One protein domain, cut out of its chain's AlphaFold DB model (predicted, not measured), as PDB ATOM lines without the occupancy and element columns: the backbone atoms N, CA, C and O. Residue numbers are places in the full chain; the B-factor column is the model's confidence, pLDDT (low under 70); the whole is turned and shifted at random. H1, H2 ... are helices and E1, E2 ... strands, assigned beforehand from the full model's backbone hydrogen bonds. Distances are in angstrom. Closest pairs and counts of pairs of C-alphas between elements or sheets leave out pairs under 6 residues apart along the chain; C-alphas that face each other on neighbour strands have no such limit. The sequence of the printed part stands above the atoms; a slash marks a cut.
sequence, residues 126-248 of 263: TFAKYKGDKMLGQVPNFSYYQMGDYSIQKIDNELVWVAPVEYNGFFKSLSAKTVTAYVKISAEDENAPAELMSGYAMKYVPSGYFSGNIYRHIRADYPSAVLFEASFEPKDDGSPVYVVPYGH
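This is residues 126 to 248 of the 263 residues of an uncharacterized protein of Paenibacillus mucilaginosus (strain KNP414) (UniProt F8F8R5). A strongly twisted antiparallel sheet of five strands has the helix H1 over one face, while residues 232 to 240 of the long last stretch pass over the other face. H2 grazes the sheet at one end, H3 lies away from it, and residues 222 to 248, with no named element, fold back on themselves in a long loop. The printed part has 123 residues with three named helices and five named strands, in the order H1 E1 E2 E3 H2 E4 E5 H3, a mixed class of helices and strands. It is compact, with a radius of gyration of the C-alphas of 14.7 A and spans of 46 by 33 by 25 A.

H1, residues 126 to 138, is on the branched sheet of E1, residues 145 to 147, E2, 151 to 155, E3, 158 to 167, E4, 179 to 186, and E5, 195 to 202. Its closest C-alphas to E4 are those of Gly 132 and Val 183, 6.0 A apart. E1 and E2 lie on one side of E3, beside residues 165 to 167 and 158 to 162, and E4 on the other side. Within hydrogen-bond range are N 146 and O 166 of E1 and E3, 2.9 A, N 153 and O 160 of the hairpin E2 and E3, 2.9 A, N 163 and O 183 of E3 and E4, 3.0 A, and N 184 and O 195 of the hairpin E4 and E5, 2.9 A. H2, residues 170 to 176, only grazes the sheet; the C-alphas of Tyr 167 and Ser 173 are 5.3 A apart, the closest of E3 and H2. H3, residues 214 to 221, is not on the sheet. Each O i to N i+4 pair is within range in H2, but 5 of 9 in H1 and 3 of 4 in H3.

H1 begins at C-alpha 126 (50.252, -7.437, 7.514) and is 20.0 A long from first to last C-alpha. E3 is 28.2 A, E4 22.4 A and E5 17.7 A; E5 bends by 75 degrees at residue 199. H3 ends at C-alpha 221 (47.396, 24.894, -10.236).

The C-alphas farthest apart, of Asn 191 and Ser 224, are 46.7 A apart. Residues 226 to 227 pair antiparallel with 246 to 247, and 231 to 232 with 242 to 243. The link from E5 to H3 is long, 11 residues. The printed part has no cut, and no printed residue is under 70 in pLDDT.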
ATOM      1  N   THR A 126      50.208  -6.194   8.304       94.75
ATOM      2  CA  THR A 126      50.252  -7.437   7.514       94.75
ATOM      3  C   THR A 126      48.936  -8.210   7.567       94.75
ATOM      4  O   THR A 126      48.506  -8.755   6.550       94.75
ATOM      5  N   PHE A 127      48.272  -8.228   8.723       94.38
ATOM      6  CA  PHE A 127      46.976  -8.875   8.896       94.38
ATOM      7  C   PHE A 127      45.856  -8.074   8.229       94.38
ATOM      8  O   PHE A 127      45.038  -8.648   7.507       94.38
ATOM      9  N   ALA A 128      45.875  -6.746   8.385       95.06
ATOM     10  CA  ALA A 128      44.976  -5.847   7.667       95.06
ATOM     11  C   ALA A 128      45.110  -6.029   6.147       95.06
ATOM     12  O   ALA A 128      44.115  -6.255   5.466       95.06
ATOM     13  N   LYS A 129      46.342  -6.072   5.626       95.31
ATOM     14  CA  LYS A 129      46.610  -6.336   4.208       95.31
ATOM     15  C   LYS A 129      46.051  -7.679   3.745       95.31
ATOM     16  O   LYS A 129      45.362  -7.741   2.736       95.31
ATOM     17  N   TYR A 130      46.269  -8.748   4.510       94.88
ATOM     18  CA  TYR A 130      45.718 -10.066   4.179       94.88
ATOM     19  C   TYR A 130      44.183 -10.071   4.105       94.88
ATOM     20  O   TYR A 130      43.609 -10.682   3.202       94.88
ATOM     21  N   LYS A 131      43.508  -9.407   5.049       95.00
ATOM     22  CA  LYS A 131      42.044  -9.288   5.048       95.00
ATOM     23  C   LYS A 131      41.546  -8.404   3.908       95.00
ATOM     24  O   LYS A 131      40.611  -8.790   3.212       95.00
ATOM     25  N   GLY A 132      42.166  -7.247   3.708       94.38
ATOM     26  CA  GLY A 132      41.735  -6.276   2.713       94.38
ATOM     27  C   GLY A 132      41.984  -6.727   1.282       94.38
ATOM     28  O   GLY A 132      41.095  -6.590   0.446       94.38
ATOM     29  N   ASP A 133      43.104  -7.393   1.003       93.62
ATOM     30  CA  ASP A 133      43.414  -7.894  -0.342       93.62
ATOM     31  C   ASP A 133      42.368  -8.919  -0.826       93.62
ATOM     32  O   ASP A 133      42.089  -9.005  -2.023       93.62
ATOM     33  N   LYS A 134      41.702  -9.643   0.089       94.44
ATOM     34  CA  LYS A 134      40.562 -10.517  -0.252       94.44
ATOM     35  C   LYS A 134      39.327  -9.740  -0.707       94.44
ATOM     36  O   LYS A 134      38.571 -10.241  -1.538       94.44
ATOM     37  N   MET A 135      39.125  -8.527  -0.194       95.62
ATOM     38  CA  MET A 135      37.999  -7.671  -0.573       95.62
ATOM     39  C   MET A 135      38.148  -7.121  -1.993       95.62
ATOM     40  O   MET A 135      37.140  -6.823  -2.629       95.62
ATOM     41  N   LEU A 136      39.372  -7.069  -2.541       93.44
ATOM     42  CA  LEU A 136      39.605  -6.656  -3.930       93.44
ATOM     43  C   LEU A 136      38.782  -7.489  -4.920       93.44
ATOM     44  O   LEU A 136      38.268  -6.950  -5.894       93.44
ATOM     45  N   GLY A 137      38.610  -8.790  -4.656       92.19
ATOM     46  CA  GLY A 137      37.837  -9.690  -5.517       92.19
ATOM     47  C   GLY A 137      36.344  -9.352  -5.612       92.19
ATOM     48  O   GLY A 137      35.685  -9.796  -6.547       92.19
ATOM     49  N   GLN A 138      35.813  -8.555  -4.681       93.31
ATOM     50  CA  GLN A 138      34.425  -8.084  -4.705       93.31
ATOM     51  C   GLN A 138      34.254  -6.807  -5.545       93.31
ATOM     52  O   GLN A 138      33.129  -6.421  -5.861       93.31
ATOM     53  N   VAL A 139      35.354  -6.154  -5.939       91.75
ATOM     54  CA  VAL A 139      35.319  -4.966  -6.797       91.75
ATOM     55  C   VAL A 139      34.975  -5.383  -8.233       91.75
ATOM     56  O   VAL A 139      35.637  -6.256  -8.805       91.75
ATOM     57  N   PRO A 140      33.981  -4.751  -8.881       90.25
ATOM     58  CA  PRO A 140      33.688  -5.008 -10.286       90.25
ATOM     59  C   PRO A 140      34.919  -4.777 -11.169       90.25
ATOM     60  O   PRO A 140      35.577  -3.741 -11.076       90.25
ATOM     61  N   ASN A 141      35.218  -5.729 -12.056       91.56
ATOM     62  CA  ASN A 141      36.427  -5.715 -12.888       91.56
ATOM     63  C   ASN A 141      37.730  -5.609 -12.069       91.56
ATOM     64  O   ASN A 141      38.664  -4.924 -12.487       91.56
ATOM     65  N   PHE A 142      37.813  -6.300 -10.922       91.75
ATOM     66  CA  PHE A 142      38.977  -6.299 -10.019       91.75
ATOM     67  C   PHE A 142      40.328  -6.499 -10.723       91.75
ATOM     68  O   PHE A 142      41.344  -5.988 -10.266       91.75
ATOM     69  N   SER A 143      40.356  -7.205 -11.861       92.94
ATOM     70  CA  SER A 143      41.568  -7.422 -12.655       92.94
ATOM     71  C   SER A 143      42.214  -6.125 -13.147       92.94
ATOM     72  O   SER A 143      43.414  -6.135 -13.435       92.94
ATOM     73  N   TYR A 144      41.458  -5.023 -13.230       94.44
ATOM     74  CA  TYR A 144      41.945  -3.688 -13.589       94.44
ATOM     75  C   TYR A 144      42.623  -2.947 -12.439       94.44
ATOM     76  O   TYR A 144      43.300  -1.940 -12.666       94.44
ATOM     77  N   TYR A 145      42.492  -3.469 -11.228       95.25
ATOM     78  CA  TYR A 145      42.882  -2.785 -10.016       95.25
ATOM     79  C   TYR A 145      43.873  -3.595  -9.177       95.25
ATOM     80  O   TYR A 145      44.204  -4.749  -9.472       95.25
ATOM     81  N   GLN A 146      44.402  -2.935  -8.160       95.19
ATOM     82  CA  GLN A 146      45.237  -3.477  -7.096       95.19
ATOM     83  C   GLN A 146      44.925  -2.725  -5.799       95.19
ATOM     84  O   GLN A 146      44.324  -1.653  -5.848       95.19
ATOM     85  N   MET A 147      45.328  -3.265  -4.651       95.69
ATOM     86  CA  MET A 147      45.261  -2.506  -3.401       95.69
ATOM     87  C   MET A 147      46.420  -1.514  -3.317       95.69
ATOM     88  O   MET A 147      47.558  -1.863  -3.641       95.69
ATOM     89  N   GLY A 148      46.108  -0.287  -2.900       94.25
ATOM     90  CA  GLY A 148      47.083   0.725  -2.509       94.25
ATOM     91  C   GLY A 148      47.728   0.402  -1.162       94.25
ATOM     92  O   GLY A 148      47.556  -0.692  -0.612       94.25
ATOM     93  N   ASP A 149      48.490   1.354  -0.624       93.06
ATOM     94  CA  ASP A 149      49.100   1.159   0.688       93.06
ATOM     95  C   ASP A 149      48.082   1.323   1.826       93.06
ATOM     96  O   ASP A 149      47.130   2.099   1.736       93.06
ATOM     97  N   TYR A 150      48.302   0.570   2.902       94.06
ATOM     98  CA  TYR A 150      47.470   0.612   4.100       94.06
ATOM     99  C   TYR A 150      48.036   1.642   5.075       94.06
ATOM    100  O   TYR A 150      49.204   1.545   5.478       94.06
ATOM    101  N   SER A 151      47.196   2.585   5.488       92.44
ATOM    102  CA  SER A 151      47.503   3.599   6.504       92.44
ATOM    103  C   SER A 151      46.489   3.538   7.645       92.44
ATOM    104  O   SER A 151      45.364   3.079   7.442       92.44
ATOM    105  N   ILE A 152      46.898   3.940   8.851       92.25
ATOM    106  CA  ILE A 152      45.986   4.065   9.994       92.25
ATOM    107  C   ILE A 152      45.356   5.450   9.942       92.25
ATOM    108  O   ILE A 152      46.077   6.437   9.835       92.25
ATOM    109  N   GLN A 153      44.037   5.507  10.072       92.00
ATOM    110  CA  GLN A 153      43.271   6.737  10.226       92.00
ATOM    111  C   GLN A 153      42.355   6.622  11.440       92.00
ATOM    112  O   GLN A 153      41.951   5.522  11.819       92.00
ATOM    113  N   LYS A 154      42.027   7.761  12.047       90.56
ATOM    114  CA  LYS A 154      40.991   7.845  13.078       90.56
ATOM    115  C   LYS A 154      39.684   8.238  12.395       90.56
ATOM    116  O   LYS A 154      39.605   9.337  11.862       90.56
ATOM    117  N   ILE A 155      38.699   7.347  12.407       88.50
ATOM    118  CA  ILE A 155      37.367   7.557  11.818       88.50
ATOM    119  C   ILE A 155      36.346   7.180  12.886       88.50
ATOM    120  O   ILE A 155      36.478   6.125  13.499       88.50
ATOM    121  N   ASP A 156      35.369   8.047  13.160       86.12
ATOM    122  CA  ASP A 156      34.333   7.808  14.185       86.12
ATOM    123  C   ASP A 156      34.893   7.463  15.581       86.12
ATOM    124  O   ASP A 156      34.306   6.714  16.358       86.12
ATOM    125  N   ASN A 157      36.047   8.043  15.923       86.56
ATOM    126  CA  ASN A 157      36.783   7.775  17.160       86.56
ATOM    127  C   ASN A 157      37.338   6.341  17.302       86.56
ATOM    128  O   ASN A 157      37.764   5.978  18.392       86.56
ATOM    129  N   GLU A 158      37.422   5.574  16.215       88.44
ATOM    130  CA  GLU A 158      38.103   4.276  16.151       88.44
ATOM    131  C   GLU A 158      39.321   4.355  15.221       88.44
ATOM    132  O   GLU A 158      39.307   5.040  14.191       88.44
ATOM    133  N   LEU A 159      40.402   3.652  15.566       92.19
ATOM    134  CA  LEU A 159      41.533   3.474  14.663       92.19
ATOM    135  C   LEU A 159      41.201   2.406  13.626       92.19
ATOM    136  O   LEU A 159      40.887   1.257  13.946       92.19
ATOM    137  N   VAL A 160      41.336   2.776  12.358       94.75
ATOM    138  CA  VAL A 160      41.055   1.904  11.222       94.75
ATOM    139  C   VAL A 160      42.208   1.907  10.233       94.75
ATOM    140  O   VAL A 160      42.795   2.939   9.915       94.75
ATOM    141  N   TRP A 161      42.518   0.730   9.705       96.06
ATOM    142  CA  TRP A 161      43.325   0.589   8.506       96.06
ATOM    143  C   TRP A 161      42.475   0.919   7.285       96.06
ATOM    144  O   TRP A 161      41.429   0.301   7.063       96.06
ATOM    145  N   VAL A 162      42.955   1.843   6.461       96.44
ATOM    146  CA  VAL A 162      42.341   2.196   5.180       96.44
ATOM    147  C   VAL A 162      43.316   1.950   4.039       96.44
ATOM    148  O   VAL A 162      44.506   2.249   4.154       96.44
ATOM    149  N   ALA A 163      42.809   1.410   2.933       96.38
ATOM    150  CA  ALA A 163      43.568   1.248   1.699       96.38
ATOM    151  C   ALA A 163      42.681   1.547   0.485       96.38
ATOM    152  O   ALA A 163      41.637   0.904   0.322       96.38
ATOM    153  N   PRO A 164      43.064   2.497  -0.383       96.50
ATOM    154  CA  PRO A 164      42.332   2.753  -1.609       96.50
ATOM    155  C   PRO A 164      42.535   1.609  -2.602       96.50
ATOM    156  O   PRO A 164      43.595   0.983  -2.660       96.50
ATOM    157  N   VAL A 165      41.530   1.359  -3.440       95.62
ATOM    158  CA  VAL A 165      41.749   0.598  -4.670       95.62
ATOM    159  C   VAL A 165      42.517   1.497  -5.642       95.62
ATOM    160  O   VAL A 165      42.266   2.692  -5.729       95.62
ATOM    161  N   GLU A 166      43.457   0.949  -6.394       95.44
ATOM    162  CA  GLU A 166      44.287   1.703  -7.333       95.44
ATOM    163  C   GLU A 166      44.332   1.031  -8.700       95.44
ATOM    164  O   GLU A 166      44.117  -0.177  -8.823       95.44
ATOM    165  N   TYR A 167      44.620   1.794  -9.756       95.62
ATOM    166  CA  TYR A 167      44.798   1.211 -11.081       95.62
ATOM    167  C   TYR A 167      46.035   0.319 -11.118       95.62
ATOM    168  O   TYR A 167      47.127   0.712 -10.712       95.62
ATOM    169  N   ASN A 168      45.898  -0.858 -11.720       94.88
ATOM    170  CA  ASN A 168      47.005  -1.793 -11.897       94.88
ATOM    171  C   ASN A 168      47.757  -1.509 -13.217       94.88
ATOM    172  O   ASN A 168      47.849  -2.315 -14.139       94.88
ATOM    173  N   GLY A 169      48.271  -0.291 -13.345       92.81
ATOM    174  CA  GLY A 169      49.053   0.134 -14.503       92.81
ATOM    175  C   GLY A 169      48.243   0.696 -15.677       92.81
ATOM    176  O   GLY A 169      47.013   0.795 -15.664       92.81
ATOM    177  N   PHE A 170      48.977   1.092 -16.719       91.00
ATOM    178  CA  PHE A 170      48.499   2.002 -17.765       91.00
ATOM    179  C   PHE A 170      47.283   1.497 -18.541       91.00
ATOM    180  O   PHE A 170      46.231   2.132 -18.517       91.00
ATOM    181  N   PHE A 171      47.388   0.343 -19.203       91.50
ATOM    182  CA  PHE A 171      46.295  -0.169 -20.037       91.50
ATOM    183  C   PHE A 171      45.038  -0.484 -19.222       91.50
ATOM    184  O   PHE A 171      43.926  -0.269 -19.694       91.50
ATOM    185  N   LYS A 172      45.210  -0.936 -17.975       91.88
ATOM    186  CA  LYS A 172      44.094  -1.209 -17.068       91.88
ATOM    187  C   LYS A 172      43.386   0.077 -16.641       91.88
ATOM    188  O   LYS A 172      42.158   0.098 -16.623       91.88
ATOM    189  N   SER A 173      44.126   1.164 -16.404       91.56
ATOM    190  CA  SER A 173      43.535   2.480 -16.115       91.56
ATOM    191  C   SER A 173      42.650   3.005 -17.255       91.56
ATOM    192  O   SER A 173      41.574   3.548 -16.997       91.56
ATOM    193  N   LEU A 174      43.041   2.766 -18.517       89.44
ATOM    194  CA  LEU A 174      42.249   3.150 -19.694       89.44
ATOM    195  C   LEU A 174      40.916   2.390 -19.765       89.44
ATOM    196  O   LEU A 174      39.906   2.963 -20.173       89.44
ATOM    197  N   SER A 175      40.902   1.121 -19.344       89.81
ATOM    198  CA  SER A 175      39.694   0.287 -19.313       89.81
ATOM    199  C   SER A 175      38.784   0.597 -18.119       89.81
ATOM    200  O   SER A 175      37.565   0.635 -18.269       89.81
ATOM    201  N   ALA A 176      39.365   0.834 -16.940       84.44
ATOM    202  CA  ALA A 176      38.655   1.044 -15.678       84.44
ATOM    203  C   ALA A 176      37.924   2.395 -15.576       84.44
ATOM    204  O   ALA A 176      36.900   2.485 -14.904       84.44
ATOM    205  N   LYS A 177      38.426   3.439 -16.254       76.50
ATOM    206  CA  LYS A 177      37.934   4.836 -16.272       76.50
ATOM    207  C   LYS A 177      37.903   5.580 -14.926       76.50
ATOM    208  O   LYS A 177      38.219   6.761 -14.921       76.50
ATOM    209  N   THR A 178      37.554   4.948 -13.805       89.06
ATOM    210  CA  THR A 178      37.472   5.579 -12.473       89.06
ATOM    211  C   THR A 178      37.745   4.555 -11.377       89.06
ATOM    212  O   THR A 178      37.378   3.394 -11.523       89.06
ATOM    213  N   VAL A 179      38.364   4.973 -10.279       91.69
ATOM    214  CA  VAL A 179      38.473   4.134  -9.080       91.69
ATOM    215  C   VAL A 179      37.207   4.314  -8.244       91.69
ATOM    216  O   VAL A 179      36.746   5.446  -8.064       91.69
ATOM    217  N   THR A 180      36.633   3.210  -7.757       90.25
ATOM    218  CA  THR A 180      35.284   3.212  -7.166       90.25
ATOM    219  C   THR A 180      35.177   2.766  -5.715       90.25
ATOM    220  O   THR A 180      34.083   2.828  -5.146       90.25
ATOM    221  N   ALA A 181      36.270   2.293  -5.118       95.06
ATOM    222  CA  ALA A 181      36.216   1.702  -3.793       95.06
ATOM    223  C   ALA A 181      37.513   1.864  -2.999       95.06
ATOM    224  O   ALA A 181      38.581   2.118  -3.556       95.06
ATOM    225  N   TYR A 182      37.402   1.675  -1.692       96.50
ATOM    226  CA  TYR A 182      38.511   1.488  -0.767       96.50
ATOM    227  C   TYR A 182      38.102   0.467   0.297       96.50
ATOM    228  O   TYR A 182      36.923   0.143   0.446       96.50
ATOM    229  N   VAL A 183      39.072  -0.070   1.023       96.75
ATOM    230  CA  VAL A 183      38.831  -1.007   2.120       96.75
ATOM    231  C   VAL A 183      39.067  -0.318   3.452       96.75
ATOM    232  O   VAL A 183      40.035   0.428   3.594       96.75
ATOM    233  N   LYS A 184      38.191  -0.603   4.415       96.12
ATOM    234  CA  LYS A 184      38.285  -0.185   5.816       96.12
ATOM    235  C   LYS A 184      38.318  -1.430   6.704       96.12
ATOM    236  O   LYS A 184      37.544  -2.362   6.494       96.12
ATOM    237  N   ILE A 185      39.229  -1.473   7.668       95.88
ATOM    238  CA  ILE A 185      39.405  -2.599   8.597       95.88
ATOM    239  C   ILE A 185      39.690  -2.016   9.973       95.88
ATOM    240  O   ILE A 185      40.493  -1.095  10.072       95.88
ATOM    241  N   SER A 186      39.091  -2.557  11.034       95.44
ATOM    242  CA  SER A 186      39.456  -2.145  12.393       95.44
ATOM    243  C   SER A 186      40.951  -2.374  12.638       95.44
ATOM    244  O   SER A 186      41.493  -3.434  12.312       95.44
ATOM    245  N   ALA A 187      41.626  -1.368  13.192       94.38
ATOM    246  CA  ALA A 187      42.983  -1.511  13.703       94.38
ATOM    247  C   ALA A 187      42.995  -1.993  15.166       94.38
ATOM    248  O   ALA A 187      44.065  -2.300  15.686       94.38
ATOM    249  N   GLU A 188      41.833  -2.079  15.818       92.94
ATOM    250  CA  GLU A 188      41.681  -2.374  17.250       92.94
ATOM    251  C   GLU A 188      41.102  -3.771  17.522       92.94
ATOM    252  O   GLU A 188      41.422  -4.371  18.551       92.94
ATOM    253  N   ASP A 189      40.303  -4.319  16.598       92.25
ATOM    254  CA  ASP A 189      39.696  -5.651  16.713       92.25
ATOM    255  C   ASP A 189      40.113  -6.588  15.568       92.25
ATOM    256  O   ASP A 189      39.744  -6.424  14.400       92.25
ATOM    257  N   GLU A 190      40.846  -7.647  15.918       89.31
ATOM    258  CA  GLU A 190      41.250  -8.709  14.993       89.31
ATOM    259  C   GLU A 190      40.076  -9.545  14.468       89.31
ATOM    260  O   GLU A 190      40.215 -10.194  13.427       89.31
ATOM    261  N   ASN A 191      38.920  -9.549  15.132       92.19
ATOM    262  CA  ASN A 191      37.741 -10.309  14.708       92.19
ATOM    263  C   ASN A 191      36.822  -9.508  13.784       92.19
ATOM    264  O   ASN A 191      36.048 -10.110  13.036       92.19
ATOM    265  N   ALA A 192      36.950  -8.181  13.770       93.44
ATOM    266  CA  ALA A 192      36.163  -7.321  12.900       93.44
ATOM    267  C   ALA A 192      36.368  -7.689  11.413       93.44
ATOM    268  O   ALA A 192      37.500  -7.972  10.976       93.44
ATOM    269  N   PRO A 193      35.293  -7.724  10.607       93.25
ATOM    270  CA  PRO A 193      35.398  -7.986   9.179       93.25
ATOM    271  C   PRO A 193      36.077  -6.819   8.447       93.25
ATOM    272  O   PRO A 193      36.105  -5.689   8.924       93.25
ATOM    273  N   ALA A 194      36.627  -7.098   7.264       95.50
ATOM    274  CA  ALA A 194      37.024  -6.042   6.341       95.50
ATOM    275  C   ALA A 194      35.791  -5.538   5.584       95.50
ATOM    276  O   ALA A 194      35.005  -6.337   5.072       95.50
ATOM    277  N   GLU A 195      35.648  -4.224   5.479       95.56
ATOM    278  CA  GLU A 195      34.536  -3.567   4.799       95.56
ATOM    279  C   GLU A 195      35.012  -2.986   3.467       95.56
ATOM    280  O   GLU A 195      36.012  -2.268   3.409       95.56
ATOM    281  N   LEU A 196      34.293  -3.294   2.383       95.75
ATOM    282  CA  LEU A 196      34.516  -2.669   1.082       95.75
ATOM    283  C   LEU A 196      33.592  -1.459   0.941       95.75
ATOM    284  O   LEU A 196      32.392  -1.591   0.698       95.75
ATOM    285  N   MET A 197      34.179  -0.279   1.041       95.25
ATOM    286  CA  MET A 197      33.493   0.991   0.867       95.25
ATOM    287  C   MET A 197      33.445   1.292  -0.631       95.25
ATOM    288  O   MET A 197      34.477   1.555  -1.245       95.25
ATOM    289  N   SER A 198      32.266   1.193  -1.247       92.50
ATOM    290  CA  SER A 198      32.081   1.293  -2.703       92.50
ATOM    291  C   SER A 198      31.013   2.321  -3.082       92.50
ATOM    292  O   SER A 198      30.288   2.818  -2.226       92.50
ATOM    293  N   GLY A 199      30.923   2.657  -4.372       87.31
ATOM    294  CA  GLY A 199      29.962   3.646  -4.883       87.31
ATOM    295  C   GLY A 199      30.522   5.067  -4.975       87.31
ATOM    296  O   GLY A 199      29.814   5.984  -5.385       87.31
ATOM    297  N   TYR A 200      31.804   5.245  -4.659       88.62
ATOM    298  CA  TYR A 200      32.514   6.507  -4.831       88.62
ATOM    299  C   TYR A 200      33.096   6.629  -6.243       88.62
ATOM    300  O   TYR A 200      33.221   5.647  -6.970       88.62
ATOM    301  N   ALA A 201      33.474   7.842  -6.643       90.06
ATOM    302  CA  ALA A 201      34.183   8.091  -7.895       90.06
ATOM    303  C   ALA A 201      35.418   8.950  -7.619       90.06
ATOM    304  O   ALA A 201      35.357  10.180  -7.595       90.06
ATOM    305  N   MET A 202      36.556   8.293  -7.401       92.31
ATOM    306  CA  MET A 202      37.834   8.969  -7.202       92.31
ATOM    307  C   MET A 202      38.434   9.322  -8.563       92.31
ATOM    308  O   MET A 202      39.073   8.501  -9.222       92.31
ATOM    309  N   LYS A 203      38.188  10.562  -8.996       89.25
ATOM    310  CA  LYS A 203      38.645  11.082 -10.293       89.25
ATOM    311  C   LYS A 203      40.163  11.259 -10.364       89.25
ATOM    312  O   LYS A 203      40.749  11.047 -11.424       89.25
ATOM    313  N   TYR A 204      40.776  11.681  -9.260       92.44
ATOM    314  CA  TYR A 204      42.209  11.939  -9.172       92.44
ATOM    315  C   TYR A 204      42.826  10.997  -8.152       92.44
ATOM    316  O   TYR A 204      42.478  11.052  -6.975       92.44
ATOM    317  N   VAL A 205      43.733  10.140  -8.615       94.56
ATOM    318  CA  VAL A 205      44.422   9.156  -7.773       94.56
ATOM    319  C   VAL A 205      45.918   9.113  -8.118       94.56
ATOM    320  O   VAL A 205      46.288   9.455  -9.249       94.56
ATOM    321  N   PRO A 206      46.801   8.698  -7.191       93.56
ATOM    322  CA  PRO A 206      48.243   8.595  -7.441       93.56
ATOM    323  C   PRO A 206      48.588   7.648  -8.595       93.56
ATOM    324  O   PRO A 206      49.414   7.982  -9.446       93.56
ATOM    325  N   SER A 207      47.890   6.513  -8.678       93.81
ATOM    326  CA  SER A 207      48.012   5.520  -9.760       93.81
ATOM    327  C   SER A 207      47.409   5.964 -11.103       93.81
ATOM    328  O   SER A 207      47.517   5.257 -12.106       93.81
ATOM    329  N   GLY A 208      46.752   7.127 -11.142       92.50
ATOM    330  CA  GLY A 208      46.099   7.666 -12.327       92.50
ATOM    331  C   GLY A 208      47.111   8.134 -13.366       92.50
ATOM    332  O   GLY A 208      48.230   8.533 -13.043       92.50
ATOM    333  N   TYR A 209      46.705   8.129 -14.634       90.25
ATOM    334  CA  TYR A 209      47.525   8.611 -15.746       90.25
ATOM    335  C   TYR A 209      46.965   9.910 -16.322       90.25
ATOM    336  O   TYR A 209      45.765  10.177 -16.256       90.25
ATOM    337  N   PHE A 210      47.847  10.717 -16.918       87.62
ATOM    338  CA  PHE A 210      47.491  11.978 -17.575       87.62
ATOM    339  C   PHE A 210      46.638  12.895 -16.677       87.62
ATOM    340  O   PHE A 210      47.076  13.248 -15.587       87.62
ATOM    341  N   SER A 211      45.439  13.291 -17.107       86.25
ATOM    342  CA  SER A 211      44.545  14.162 -16.335       86.25
ATOM    343  C   SER A 211      43.930  13.496 -15.101       86.25
ATOM    344  O   SER A 211      43.386  14.205 -14.267       86.25
ATOM    345  N   GLY A 212      44.007  12.169 -14.965       90.06
ATOM    346  CA  GLY A 212      43.552  11.440 -13.775       90.06
ATOM    347  C   GLY A 212      44.620  11.301 -12.686       90.06
ATOM    348  O   GLY A 212      44.328  10.807 -11.601       90.06
ATOM    349  N   ASN A 213      45.864  11.708 -12.956       93.31
ATOM    350  CA  ASN A 213      46.926  11.672 -11.957       93.31
ATOM    351  C   ASN A 213      46.804  12.869 -11.004       93.31
ATOM    352  O   ASN A 213      46.828  14.020 -11.450       93.31
ATOM    353  N   ILE A 214      46.743  12.604  -9.698       92.75
ATOM    354  CA  ILE A 214      46.576  13.656  -8.687       92.75
ATOM    355  C   ILE A 214      47.719  14.679  -8.681       92.75
ATOM    356  O   ILE A 214      47.461  15.880  -8.672       92.75
ATOM    357  N   TYR A 215      48.973  14.236  -8.789       92.44
ATOM    358  CA  TYR A 215      50.124  15.142  -8.786       92.44
ATOM    359  C   TYR A 215      50.121  16.059 -10.007       92.44
ATOM    360  O   TYR A 215      50.439  17.239  -9.900       92.44
ATOM    361  N   ARG A 216      49.711  15.548 -11.176       90.94
ATOM    362  CA  ARG A 216      49.561  16.367 -12.390       90.94
ATOM    363  C   ARG A 216      48.458  17.403 -12.243       90.94
ATOM    364  O   ARG A 216      48.637  18.522 -12.713       90.94
ATOM    365  N   HIS A 217      47.343  17.024 -11.625       91.50
ATOM    366  CA  HIS A 217      46.240  17.942 -11.381       91.50
ATOM    367  C   HIS A 217      46.681  19.094 -10.476       91.50
ATOM    368  O   HIS A 217      46.560  20.245 -10.878       91.50
ATOM    369  N   ILE A 218      47.303  18.790  -9.333       90.75
ATOM    370  CA  ILE A 218      47.797  19.803  -8.389       90.75
ATOM    371  C   ILE A 218      48.853  20.692  -9.043       90.75
ATOM    372  O   ILE A 218      48.826  21.907  -8.911       90.75
ATOM    373  N   ARG A 219      49.774  20.101  -9.801       87.75
ATOM    374  CA  ARG A 219      50.845  20.829 -10.479       87.75
ATOM    375  C   ARG A 219      50.354  21.784 -11.572       87.75
ATOM    376  O   ARG A 219      51.082  22.710 -11.918       87.75
ATOM    377  N   ALA A 220      49.160  21.566 -12.126       87.69
ATOM    378  CA  ALA A 220      48.544  22.520 -13.046       87.69
ATOM    379  C   ALA A 220      48.188  23.835 -12.332       87.69
ATOM    380  O   ALA A 220      48.371  24.902 -12.914       87.69
ATOM    381  N   ASP A 221      47.765  23.745 -11.070       88.88
ATOM    382  CA  ASP A 221      47.396  24.894 -10.236       88.88
ATOM    383  C   ASP A 221      48.605  25.463  -9.470       88.88
ATOM    384  O   ASP A 221      48.704  26.672  -9.265       88.88
ATOM    385  N   TYR A 222      49.574  24.608  -9.114       88.12
ATOM    386  CA  TYR A 222      50.780  24.950  -8.349       88.12
ATOM    387  C   TYR A 222      52.071  24.482  -9.062       88.12
ATOM    388  O   TYR A 222      52.702  23.503  -8.649       88.12
ATOM    389  N   PRO A 223      52.525  25.169 -10.132       84.62
ATOM    390  CA  PRO A 223      53.610  24.678 -10.992       84.62
ATOM    391  C   PRO A 223      54.995  24.610 -10.331       84.62
ATOM    392  O   PRO A 223      55.853  23.851 -10.788       84.62
ATOM    393  N   SER A 224      55.228  25.406  -9.286       81.81
ATOM    394  CA  SER A 224      56.512  25.523  -8.576       81.81
ATOM    395  C   SER A 224      56.504  24.915  -7.171       81.81
ATOM    396  O   SER A 224      57.480  25.080  -6.441       81.81
ATOM    397  N   ALA A 225      55.410  24.272  -6.758       82.75
ATOM    398  CA  ALA A 225      55.333  23.634  -5.449       82.75
ATOM    399  C   ALA A 225      56.135  22.328  -5.424       82.75
ATOM    400  O   ALA A 225      56.149  21.568  -6.396       82.75
ATOM    401  N   VAL A 226      56.777  22.058  -4.289       82.75
ATOM    402  CA  VAL A 226      57.378  20.756  -3.996       82.75
ATOM    403  C   VAL A 226      56.268  19.867  -3.458       82.75
ATOM    404  O   VAL A 226      55.753  20.122  -2.373       82.75
ATOM    405  N   LEU A 227      55.863  18.862  -4.231       85.00
ATOM    406  CA  LEU A 227      54.812  17.929  -3.832       85.00
ATOM    407  C   LEU A 227      55.421  16.744  -3.078       85.00
ATOM    408  O   LEU A 227      56.393  16.149  -3.547       85.00
ATOM    409  N   PHE A 228      54.831  16.401  -1.937       87.50
ATOM    410  CA  PHE A 228      55.153  15.195  -1.173       87.50
ATOM    411  C   PHE A 228      54.209  14.045  -1.544       87.50
ATOM    412  O   PHE A 228      53.310  14.210  -2.368       87.50
ATOM    413  N   GLU A 229      54.432  12.866  -0.964       87.31
ATOM    414  CA  GLU A 229      53.618  11.681  -1.229       87.31
ATOM    415  C   GLU A 229      52.164  11.874  -0.773       87.31
ATOM    416  O   GLU A 229      51.889  12.433   0.289       87.31
ATOM    417  N   ALA A 230      51.230  11.431  -1.612       91.12
ATOM    418  CA  ALA A 230      49.805  11.474  -1.336       91.12
ATOM    419  C   ALA A 230      49.423  10.456  -0.253       91.12
ATOM    420  O   ALA A 230      49.720   9.269  -0.381       91.12
ATOM    421  N   SER A 231      48.687  10.913   0.754       90.44
ATOM    422  CA  SER A 231      48.073  10.092   1.797       90.44
ATOM    423  C   SER A 231      46.590   9.886   1.492       90.44
ATOM    424  O   SER A 231      45.925  10.795   0.987       90.44
ATOM    425  N   PHE A 232      46.066   8.691   1.761       94.50
ATOM    426  CA  PHE A 232      44.643   8.394   1.608       94.50
ATOM    427  C   PHE A 232      43.932   8.509   2.957       94.50
ATOM    428  O   PHE A 232      44.203   7.737   3.874       94.50
ATOM    429  N   GLU A 233      43.009   9.464   3.054       92.00
ATOM    430  CA  GLU A 233      42.378   9.895   4.303       92.00
ATOM    431  C   GLU A 233      40.867  10.036   4.086       92.00
ATOM    432  O   GLU A 233      40.378  11.113   3.730       92.00
ATOM    433  N   PRO A 234      40.094   8.944   4.220       93.00
ATOM    434  CA  PRO A 234      38.643   9.033   4.220       93.00
ATOM    435  C   PRO A 234      38.161   9.910   5.373       93.00
ATOM    436  O   PRO A 234      38.688   9.838   6.480       93.00
ATOM    437  N   LYS A 235      37.139  10.720   5.108       90.75
ATOM    438  CA  LYS A 235      36.475  11.527   6.137       90.75
ATOM    439  C   LYS A 235      35.625  10.654   7.062       90.75
ATOM    440  O   LYS A 235      35.294   9.522   6.713       90.75
ATOM    441  N   ASP A 236      35.175  11.242   8.171       88.38
ATOM    442  CA  ASP A 236      34.220  10.619   9.100       88.38
ATOM    443  C   ASP A 236      32.923  10.157   8.405       88.38
ATOM    444  O   ASP A 236      32.353   9.135   8.753       88.38
ATOM    445  N   ASP A 237      32.484  10.844   7.343       88.62
ATOM    446  CA  ASP A 237      31.311  10.434   6.551       88.62
ATOM    447  C   ASP A 237      31.575   9.268   5.570       88.62
ATOM    448  O   ASP A 237      30.677   8.857   4.831       88.62
ATOM    449  N   GLY A 238      32.802   8.740   5.531       86.88
ATOM    450  CA  GLY A 238      33.244   7.690   4.614       86.88
ATOM    451  C   GLY A 238      33.645   8.175   3.217       86.88
ATOM    452  O   GLY A 238      34.012   7.357   2.370       86.88
ATOM    453  N   SER A 239      33.610   9.481   2.942       91.69
ATOM    454  CA  SER A 239      34.023  10.022   1.645       91.69
ATOM    455  C   SER A 239      35.532   9.854   1.441       91.69
ATOM    456  O   SER A 239      36.313  10.369   2.247       91.69
ATOM    457  N   PRO A 240      35.980   9.208   0.349       93.94
ATOM    458  CA  PRO A 240      37.398   9.013   0.085       93.94
ATOM    459  C   PRO A 240      38.055  10.321  -0.353       93.94
ATOM    460  O   PRO A 240      37.608  10.967  -1.305       93.94
ATOM    461  N   VAL A 241      39.155  10.687   0.304       93.00
ATOM    462  CA  VAL A 241      39.962  11.857  -0.051       93.00
ATOM    463  C   VAL A 241      41.433  11.468  -0.087       93.00
ATOM    464  O   VAL A 241      41.902  10.660   0.708       93.00
ATOM    465  N   TYR A 242      42.159  12.050  -1.038       93.75
ATOM    466  CA  TYR A 242      43.614  12.050  -1.030       93.75
ATOM    467  C   TYR A 242      44.110  13.420  -0.583       93.75
ATOM    468  O   TYR A 242      43.684  14.444  -1.125       93.75
ATOM    469  N   VAL A 243      45.035  13.424   0.366       91.06
ATOM    470  CA  VAL A 243      45.716  14.618   0.857       91.06
ATOM    471  C   VAL A 243      47.142  14.596   0.328       91.06
ATOM    472  O   VAL A 243      47.856  13.608   0.472       91.06
ATOM    473  N   VAL A 244      47.557  15.680  -0.326       90.94
ATOM    474  CA  VAL A 244      48.916  15.829  -0.859       90.94
ATOM    475  C   VAL A 244      49.556  17.026  -0.173       90.94
ATOM    476  O   VAL A 244      49.183  18.165  -0.478       90.94
ATOM    477  N   PRO A 245      50.505  16.807   0.750       87.31
ATOM    478  CA  PRO A 245      51.266  17.898   1.323       87.31
ATOM    479  C   PRO A 245      52.098  18.567   0.229       87.31
ATOM    480  O   PRO A 245      52.662  17.903  -0.648       87.31
ATOM    481  N   TYR A 246      52.197  19.888   0.287       84.88
ATOM    482  CA  TYR A 246      53.060  20.653  -0.601       84.88
ATOM    483  C   TYR A 246      53.877  21.664   0.196       84.88
ATOM    484  O   TYR A 246      53.437  22.174   1.224       84.88
ATOM    485  N   GLY A 247      55.088  21.930  -0.280       80.75
ATOM    486  CA  GLY A 247      55.999  22.906   0.294       80.75
ATOM    487  C   GLY A 247      56.461  23.926  -0.738       80.75
ATOM    488  O   GLY A 247      56.403  23.707  -1.952       80.75
ATOM    489  N   HIS A 248      56.975  25.039  -0.233       72.25
ATOM    490  CA  HIS A 248      57.713  26.019  -1.015       72.25
ATOM    491  C   HIS A 248      59.115  26.155  -0.432       72.25
ATOM    492  O   HIS A 248      59.304  26.075   0.780       72.25
TER     493      HIS A 248